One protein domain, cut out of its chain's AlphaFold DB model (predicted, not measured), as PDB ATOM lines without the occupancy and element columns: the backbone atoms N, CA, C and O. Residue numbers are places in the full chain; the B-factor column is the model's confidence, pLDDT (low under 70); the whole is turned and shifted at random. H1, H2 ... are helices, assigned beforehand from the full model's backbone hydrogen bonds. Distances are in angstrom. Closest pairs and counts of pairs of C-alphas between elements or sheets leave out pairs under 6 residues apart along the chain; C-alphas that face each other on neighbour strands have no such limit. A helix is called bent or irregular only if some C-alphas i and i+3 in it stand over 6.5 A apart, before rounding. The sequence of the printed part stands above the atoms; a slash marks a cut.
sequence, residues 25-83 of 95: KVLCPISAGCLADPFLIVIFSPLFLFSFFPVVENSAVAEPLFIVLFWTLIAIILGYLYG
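Overview. This is residues 25 to 83 of the 95 residues of an uncharacterized protein of Candidatus Zambryskibacteria bacterium RIFCSPLOWO2_01_FULL_45_21 (UniProt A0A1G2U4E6). Two helices meet as an open V: the last part of H1 packs on the first part of the longer H2, and the link of residues 52 to 61 joins them at the closed end. The two far ends of the V stick out, residues 38 to 42 of H1 and residues 72 to 83 of H2, and residues 25 to 37, a stretch with no named element, lead into the free end of H1. The printed part has 59 residues, with two named helices, H1 then H2, holding 36 of them, and no named strand; the class is all helix. The whole is loose, with a radius of gyration of the C-alphas of 13.0 A and spans of 39 by 27 by 18 A.

Arrangement. Start at Lys 25 and pass residues 25 to 37 to reach H1, residues 38 to 51. Go on over a short link of 10 residues to H2, residues 62 to 83. The two helices touch, H1 with residues 46 to 50 alone and H2 with residues 63 to 70 alone. Look at Pro 46 and Ile 67, whose C-alphas are the closest of the two helices, 5.8 A apart. The lines of H1 and H2 stand at a steep tilt of 52 degrees and run opposite ways. In H2 every O i to N i+4 pair is within hydrogen-bond range; in H1 it is 6 of 10.

Along the chain. Find C-alpha 38 at (22.736, -10.017, -7.380); from there H1 runs 18.5 A to C-alpha 51. H1 is irregular, with C-alphas 43 and 46 lying 7.5 A apart. Then find C-alpha 62 at (26.419, 7.236, 10.965), where H2 begins; it runs 31.1 A to C-alpha 83 at (18.749, 14.967, -18.116).

Size, cuts and confidence. The two C-alphas farthest apart are those of Ala 32 and Gly 83, at 39.2 A. The printed part has no cut. Its mean pLDDT is 70.5, and the model's confidence is low, under 70, at residue 25, residues 28 to 41, residue 51 and residues 53 to 60.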
ATOM      1  N   LYS A  25      17.334  -5.251   5.837       68.38
ATOM      2  CA  LYS A  25      18.447  -5.586   6.753       68.38
ATOM      3  C   LYS A  25      17.970  -6.419   7.947       68.38
ATOM      4  O   LYS A  25      18.664  -7.341   8.363       68.38
ATOM      5  N   VAL A  26      16.799  -6.092   8.501       72.06
ATOM      6  CA  VAL A  26      16.206  -6.827   9.633       72.06
ATOM      7  C   VAL A  26      15.739  -8.216   9.201       72.06
ATOM      8  O   VAL A  26      15.979  -9.189   9.909       72.06
ATOM      9  N   LEU A  27      15.093  -8.313   8.036       71.50
ATOM     10  CA  LEU A  27      14.617  -9.587   7.496       71.50
ATOM     11  C   LEU A  27      15.752 -10.491   7.019       71.50
ATOM     12  O   LEU A  27      15.627 -11.711   7.097       71.50
ATOM     13  N   CYS A  28      16.843  -9.908   6.527       66.38
ATOM     14  CA  CYS A  28      17.974 -10.659   6.021       66.38
ATOM     15  C   CYS A  28      19.297 -10.133   6.585       66.38
ATOM     16  O   CYS A  28      19.907  -9.219   6.017       66.38
ATOM     17  N   PRO A  29      19.765 -10.706   7.709       61.69
ATOM     18  CA  PRO A  29      21.035 -10.312   8.283       61.69
ATOM     19  C   PRO A  29      22.166 -10.649   7.309       61.69
ATOM     20  O   PRO A  29      22.182 -11.704   6.676       61.69
ATOM     21  N   ILE A  30      23.140  -9.746   7.221       57.50
ATOM     22  CA  ILE A  30      24.317  -9.825   6.338       57.50
ATOM     23  C   ILE A  30      25.069 -11.166   6.500       57.50
ATOM     24  O   ILE A  30      25.623 -11.679   5.532       57.50
ATOM     25  N   SER A  31      25.005 -11.791   7.683       54.69
ATOM     26  CA  SER A  31      25.581 -13.117   7.963       54.69
ATOM     27  C   SER A  31      24.836 -14.312   7.351       54.69
ATOM     28  O   SER A  31      25.418 -15.387   7.274       54.69
ATOM     29  N   ALA A  32      23.573 -14.170   6.934       57.78
ATOM     30  CA  ALA A  32      22.734 -15.288   6.482       57.78
ATOM     31  C   ALA A  32      22.753 -15.530   4.959       57.78
ATOM     32  O   ALA A  32      22.070 -16.428   4.478       57.78
ATOM     33  N   GLY A  33      23.534 -14.762   4.191       54.94
ATOM     34  CA  GLY A  33      23.741 -15.033   2.763       54.94
ATOM     35  C   GLY A  33      22.779 -14.339   1.791       54.94
ATOM     36  O   GLY A  33      22.860 -14.609   0.601       54.94
ATOM     37  N   CYS A  34      21.942 -13.384   2.220       60.47
ATOM     38  CA  CYS A  34      21.149 -12.561   1.278       60.47
ATOM     39  C   CYS A  34      21.989 -11.687   0.337       60.47
ATOM     40  O   CYS A  34      21.493 -11.199  -0.674       60.47
ATOM     41  N   LEU A  35      23.272 -11.498   0.648       54.25
ATOM     42  CA  LEU A  35      24.245 -10.926  -0.280       54.25
ATOM     43  C   LEU A  35      24.598 -11.871  -1.442       54.25
ATOM     44  O   LEU A  35      25.398 -11.490  -2.279       54.25
ATOM     45  N   ALA A  36      24.042 -13.083  -1.521       55.16
ATOM     46  CA  ALA A  36      24.184 -13.948  -2.691       55.16
ATOM     47  C   ALA A  36      23.256 -13.534  -3.847       55.16
ATOM     48  O   ALA A  36      23.511 -13.893  -4.996       55.16
ATOM     49  N   ASP A  37      22.206 -12.756  -3.562       62.44
ATOM     50  CA  ASP A  37      21.285 -12.264  -4.580       62.44
ATOM     51  C   ASP A  37      21.869 -11.033  -5.298       62.44
ATOM     52  O   ASP A  37      22.086  -9.988  -4.669       62.44
ATOM     53  N   PRO A  38      22.081 -11.089  -6.627       65.00
ATOM     54  CA  PRO A  38      22.736 -10.017  -7.380       65.00
ATOM     55  C   PRO A  38      21.959  -8.693  -7.337       65.00
ATOM     56  O   PRO A  38      22.555  -7.621  -7.421       65.00
ATOM     57  N   PHE A  39      20.637  -8.749  -7.155       64.06
ATOM     58  CA  PHE A  39      19.799  -7.561  -6.990       64.06
ATOM     59  C   PHE A  39      19.944  -6.929  -5.601       64.06
ATOM     60  O   PHE A  39      19.987  -5.705  -5.483       64.06
ATOM     61  N   LEU A  40      20.054  -7.750  -4.554       66.00
ATOM     62  CA  LEU A  40      20.193  -7.283  -3.174       66.00
ATOM     63  C   LEU A  40      21.598  -6.739  -2.902       66.00
ATOM     64  O   LEU A  40      21.718  -5.745  -2.190       66.00
ATOM     65  N   ILE A  41      22.638  -7.289  -3.541       68.50
ATOM     66  CA  ILE A  41      24.009  -6.746  -3.500       68.50
ATOM     67  C   ILE A  41      24.031  -5.256  -3.841       68.50
ATOM     68  O   ILE A  41      24.655  -4.466  -3.137       68.50
ATOM     69  N   VAL A  42      23.348  -4.851  -4.913       71.19
ATOM     70  CA  VAL A  42      23.364  -3.449  -5.355       71.19
ATOM     71  C   VAL A  42      22.655  -2.553  -4.340       71.19
ATOM     72  O   VAL A  42      23.104  -1.440  -4.074       71.19
ATOM     73  N   ILE A  43      21.577  -3.050  -3.735       72.12
ATOM     74  CA  ILE A  43      20.781  -2.320  -2.744       72.12
ATOM     75  C   ILE A  43      21.555  -2.162  -1.423       72.12
ATOM     76  O   ILE A  43      21.535  -1.089  -0.817       72.12
ATOM     77  N   PHE A  44      22.281  -3.204  -1.013       70.81
ATOM     78  CA  PHE A  44      23.100  -3.241   0.201       70.81
ATOM     79  C   PHE A  44      24.545  -2.765   0.011       70.81
ATOM     80  O   PHE A  44      25.278  -2.660   0.992       70.81
ATOM     81  N   SER A  45      24.947  -2.419  -1.213       75.25
ATOM     82  CA  SER A  45      26.248  -1.826  -1.553       75.25
ATOM     83  C   SER A  45      26.737  -0.762  -0.556       75.25
ATOM     84  O   SER A  45      27.866  -0.888  -0.079       75.25
ATOM     85  N   PRO A  46      25.925   0.239  -0.148       75.31
ATOM     86  CA  PRO A  46      26.366   1.211   0.848       75.31
ATOM     87  C   PRO A  46      26.683   0.595   2.213       75.31
ATOM     88  O   PRO A  46      27.633   1.036   2.847       75.31
ATOM     89  N   LEU A  47      25.947  -0.426   2.665       73.19
ATOM     90  CA  LEU A  47      26.258  -1.116   3.925       73.19
ATOM     91  C   LEU A  47      27.543  -1.934   3.805       73.19
ATOM     92  O   LEU A  47      28.339  -1.971   4.738       73.19
ATOM     93  N   PHE A  48      27.752  -2.567   2.652       72.50
ATOM     94  CA  PHE A  48      28.982  -3.295   2.376       72.50
ATOM     95  C   PHE A  48      30.186  -2.349   2.390       72.50
ATOM     96  O   PHE A  48      31.152  -2.608   3.096       72.50
ATOM     97  N   LEU A  49      30.098  -1.207   1.697       73.31
ATOM     98  CA  LEU A  49      31.120  -0.157   1.719       73.31
ATOM     99  C   LEU A  49      31.346   0.396   3.128       73.31
ATOM    100  O   LEU A  49      32.491   0.610   3.511       73.31
ATOM    101  N   PHE A  50      30.283   0.591   3.910       70.69
ATOM    102  CA  PHE A  50      30.377   1.064   5.290       70.69
ATOM    103  C   PHE A  50      31.184   0.106   6.180       70.69
ATOM    104  O   PHE A  50      32.011   0.564   6.962       70.69
ATOM    105  N   SER A  51      31.037  -1.211   5.990       69.94
ATOM    106  CA  SER A  51      31.812  -2.236   6.708       69.94
ATOM    107  C   SER A  51      33.322  -2.200   6.415       69.94
ATOM    108  O   SER A  51      34.096  -2.751   7.191       69.94
ATOM    109  N   PHE A  52      33.770  -1.558   5.327       71.19
ATOM    110  CA  PHE A  52      35.201  -1.358   5.043       71.19
ATOM    111  C   PHE A  52      35.804  -0.140   5.757       71.19
ATOM    112  O   PHE A  52      37.026   0.019   5.756       71.19
ATOM    113  N   PHE A  53      34.981   0.720   6.366       68.62
ATOM    114  CA  PHE A  53      35.423   1.902   7.105       68.62
ATOM    115  C   PHE A  53      35.188   1.712   8.615       68.62
ATOM    116  O   PHE A  53      34.258   2.302   9.173       68.62
ATOM    117  N   PRO A  54      36.061   0.960   9.319       60.84
ATOM    118  CA  PRO A  54      35.876   0.601  10.732       60.84
ATOM    119  C   PRO A  54      35.836   1.813  11.681       60.84
ATOM    120  O   PRO A  54      35.327   1.733  12.794       60.84
ATOM    121  N   VAL A  55      36.332   2.974  11.234       61.94
ATOM    122  CA  VAL A  55      36.273   4.247  11.978       61.94
ATOM    123  C   VAL A  55      34.831   4.745  12.162       61.94
ATOM    124  O   VAL A  55      34.544   5.471  13.111       61.94
ATOM    125  N   VAL A  56      33.911   4.348  11.280       59.09
ATOM    126  CA  VAL A  56      32.521   4.831  11.251       59.09
ATOM    127  C   VAL A  56      31.540   3.794  11.824       59.09
ATOM    128  O   VAL A  56      30.423   4.136  12.213       59.09
ATOM    129  N   GLU A  57      31.987   2.544  11.964       57.00
ATOM    130  CA  GLU A  57      31.187   1.365  12.326       57.00
ATOM    131  C   GLU A  57      30.558   1.444  13.732       57.00
ATOM    132  O   GLU A  57      29.469   0.928  13.962       57.00
ATOM    133  N   ASN A  58      31.175   2.183  14.663       59.62
ATOM    134  CA  ASN A  58      30.699   2.313  16.051       59.62
ATOM    135  C   ASN A  58      29.622   3.393  16.270       59.62
ATOM    136  O   ASN A  58      29.230   3.659  17.407       59.62
ATOM    137  N   SER A  59      29.148   4.050  15.211       65.19
ATOM    138  CA  SER A  59      28.164   5.128  15.323       65.19
ATOM    139  C   SER A  59      26.801   4.691  14.792       65.19
ATOM    140  O   SER A  59      26.561   4.715  13.587       65.19
ATOM    141  N   ALA A  60      25.862   4.401  15.703       66.88
ATOM    142  CA  ALA A  60      24.467   4.052  15.381       66.88
ATOM    143  C   ALA A  60      23.747   5.101  14.505       66.88
ATOM    144  O   ALA A  60      22.769   4.799  13.826       66.88
ATOM    145  N   VAL A  61      24.243   6.341  14.504       72.56
ATOM    146  CA  VAL A  61      23.725   7.455  13.699       72.56
ATOM    147  C   VAL A  61      24.409   7.552  12.331       72.56
ATOM    148  O   VAL A  61      23.809   8.047  11.382       72.56
ATOM    149  N   ALA A  62      25.648   7.077  12.195       73.06
ATOM    150  CA  ALA A  62      26.419   7.236  10.965       73.06
ATOM    151  C   ALA A  62      25.972   6.265   9.867       73.06
ATOM    152  O   ALA A  62      25.971   6.636   8.698       73.06
ATOM    153  N   GLU A  63      25.531   5.065  10.238       71.50
ATOM    154  CA  GLU A  63      25.035   4.052   9.303       71.50
ATOM    155  C   GLU A  63      23.815   4.540   8.478       71.50
ATOM    156  O   GLU A  63      23.892   4.542   7.244       71.50
ATOM    157  N   PRO A  64      22.718   5.054   9.086       73.56
ATOM    158  CA  PRO A  64      21.598   5.618   8.326       73.56
ATOM    159  C   PRO A  64      21.970   6.864   7.532       73.56
ATOM    160  O   PRO A  64      21.525   7.016   6.394       73.56
ATOM    161  N   LEU A  65      22.809   7.737   8.091       76.81
ATOM    162  CA  LEU A  65      23.283   8.930   7.392       76.81
ATOM    163  C   LEU A  65      24.074   8.563   6.134       76.81
ATOM    164  O   LEU A  65      23.865   9.166   5.083       76.81
ATOM    165  N   PHE A  66      24.928   7.545   6.217       79.25
ATOM    166  CA  PHE A  66      25.719   7.066   5.093       79.25
ATOM    167  C   PHE A  66      24.838   6.491   3.983       79.25
ATOM    168  O   PHE A  66      25.023   6.832   2.818       79.25
ATOM    169  N   ILE A  67      23.830   5.686   4.332       78.25
ATOM    170  CA  ILE A  67      22.874   5.123   3.365       78.25
ATOM    171  C   ILE A  67      22.115   6.242   2.644       78.25
ATOM    172  O   ILE A  67      22.012   6.229   1.415       78.25
ATOM    173  N   VAL A  68      21.619   7.235   3.386       79.69
ATOM    174  CA  VAL A  68      20.908   8.387   2.812       79.69
ATOM    175  C   VAL A  68      21.828   9.188   1.892       79.69
ATOM    176  O   VAL A  68      21.454   9.485   0.756       79.69
ATOM    177  N   LEU A  69      23.040   9.521   2.338       81.56
ATOM    178  CA  LEU A  69      24.008  10.287   1.546       81.56
ATOM    179  C   LEU A  69      24.437   9.540   0.277       81.56
ATOM    180  O   LEU A  69      24.516  10.132  -0.797       81.56
ATOM    181  N   PHE A  70      24.651   8.230   0.372       83.12
ATOM    182  CA  PHE A  70      25.016   7.405  -0.773       83.12
ATOM    183  C   PHE A  70      23.907   7.386  -1.831       83.12
ATOM    184  O   PHE A  70      24.146   7.693  -2.999       83.12
ATOM    185  N   TRP A  71      22.669   7.087  -1.429       79.38
ATOM    186  CA  TRP A  71      21.547   7.009  -2.368       79.38
ATOM    187  C   TRP A  71      21.139   8.369  -2.929       79.38
ATOM    188  O   TRP A  71      20.752   8.450  -4.094       79.38
ATOM    189  N   THR A  72      21.268   9.445  -2.151       80.56
ATOM    190  CA  THR A  72      21.059  10.808  -2.661       80.56
ATOM    191  C   THR A  72      22.098  11.168  -3.721       80.56
ATOM    192  O   THR A  72      21.712  11.630  -4.793       80.56
ATOM    193  N   LEU A  73      23.386  10.877  -3.509       82.19
ATOM    194  CA  LEU A  73      24.432  11.060  -4.525       82.19
ATOM    195  C   LEU A  73      24.146  10.265  -5.806       82.19
ATOM    196  O   LEU A  73      24.195  10.826  -6.902       82.19
ATOM    197  N   ILE A  74      23.789   8.984  -5.681       83.44
ATOM    198  CA  ILE A  74      23.413   8.136  -6.821       83.44
ATOM    199  C   ILE A  74      22.210   8.729  -7.566       83.44
ATOM    200  O   ILE A  74      22.235   8.830  -8.793       83.44
ATOM    201  N   ALA A  75      21.176   9.174  -6.849       77.31
ATOM    202  CA  ALA A  75      19.989   9.773  -7.448       77.31
ATOM    203  C   ALA A  75      20.306  11.078  -8.197       77.31
ATOM    204  O   ALA A  75      19.762  11.310  -9.277       77.31
ATOM    205  N   ILE A  76      21.223  11.901  -7.676       79.94
ATOM    206  CA  ILE A  76      21.718  13.111  -8.348       79.94
ATOM    207  C   ILE A  76      22.441  12.748  -9.647       79.94
ATOM    208  O   ILE A  76      22.149  13.320 -10.698       79.94
ATOM    209  N   ILE A  77      23.351  11.771  -9.596       82.69
ATOM    210  CA  ILE A  77      24.111  11.302 -10.763       82.69
ATOM    211  C   ILE A  77      23.161  10.754 -11.834       82.69
ATOM    212  O   ILE A  77      23.263  11.134 -13.004       82.69
ATOM    213  N   LEU A  78      22.201   9.913 -11.444       79.88
ATOM    214  CA  LEU A  78      21.183   9.362 -12.338       79.88
ATOM    215  C   LEU A  78      20.286  10.456 -12.924       79.88
ATOM    216  O   LEU A  78      20.019  10.443 -14.124       79.88
ATOM    217  N   GLY A  79      19.861  11.429 -12.115       75.50
ATOM    218  CA  GLY A  79      19.082  12.579 -12.568       75.50
ATOM    219  C   GLY A  79      19.838  13.417 -13.602       75.50
ATOM    220  O   GLY A  79      19.276  13.777 -14.640       75.50
ATOM    221  N   TYR A  80      21.130  13.659 -13.373       79.56
ATOM    222  CA  TYR A  80      22.005  14.359 -14.312       79.56
ATOM    223  C   TYR A  80      22.196  13.577 -15.622       79.56
ATOM    224  O   TYR A  80      22.028  14.137 -16.707       79.56
ATOM    225  N   LEU A  81      22.483  12.274 -15.543       80.62
ATOM    226  CA  LEU A  81      22.597  11.386 -16.706       80.62
ATOM    227  C   LEU A  81      21.298  11.350 -17.513       80.62
ATOM    228  O   LEU A  81      21.330  11.518 -18.732       80.62
ATOM    229  N   TYR A  82      20.153  11.195 -16.849       77.19
ATOM    230  CA  TYR A  82      18.846  11.172 -17.499       77.19
ATOM    231  C   TYR A  82      18.536  12.504 -18.192       77.19
ATOM    232  O   TYR A  82      18.086  12.516 -19.341       77.19
ATOM    233  N   GLY A  83      18.847  13.628 -17.537       75.44
ATOM    234  CA  GLY A  83      18.749  14.967 -18.116       75.44
ATOM    235  C   GLY A  83      19.631  15.136 -19.355       75.44
ATOM    236  O   GLY A  83      19.153  15.604 -20.385       75.44
TER     237      GLY A  83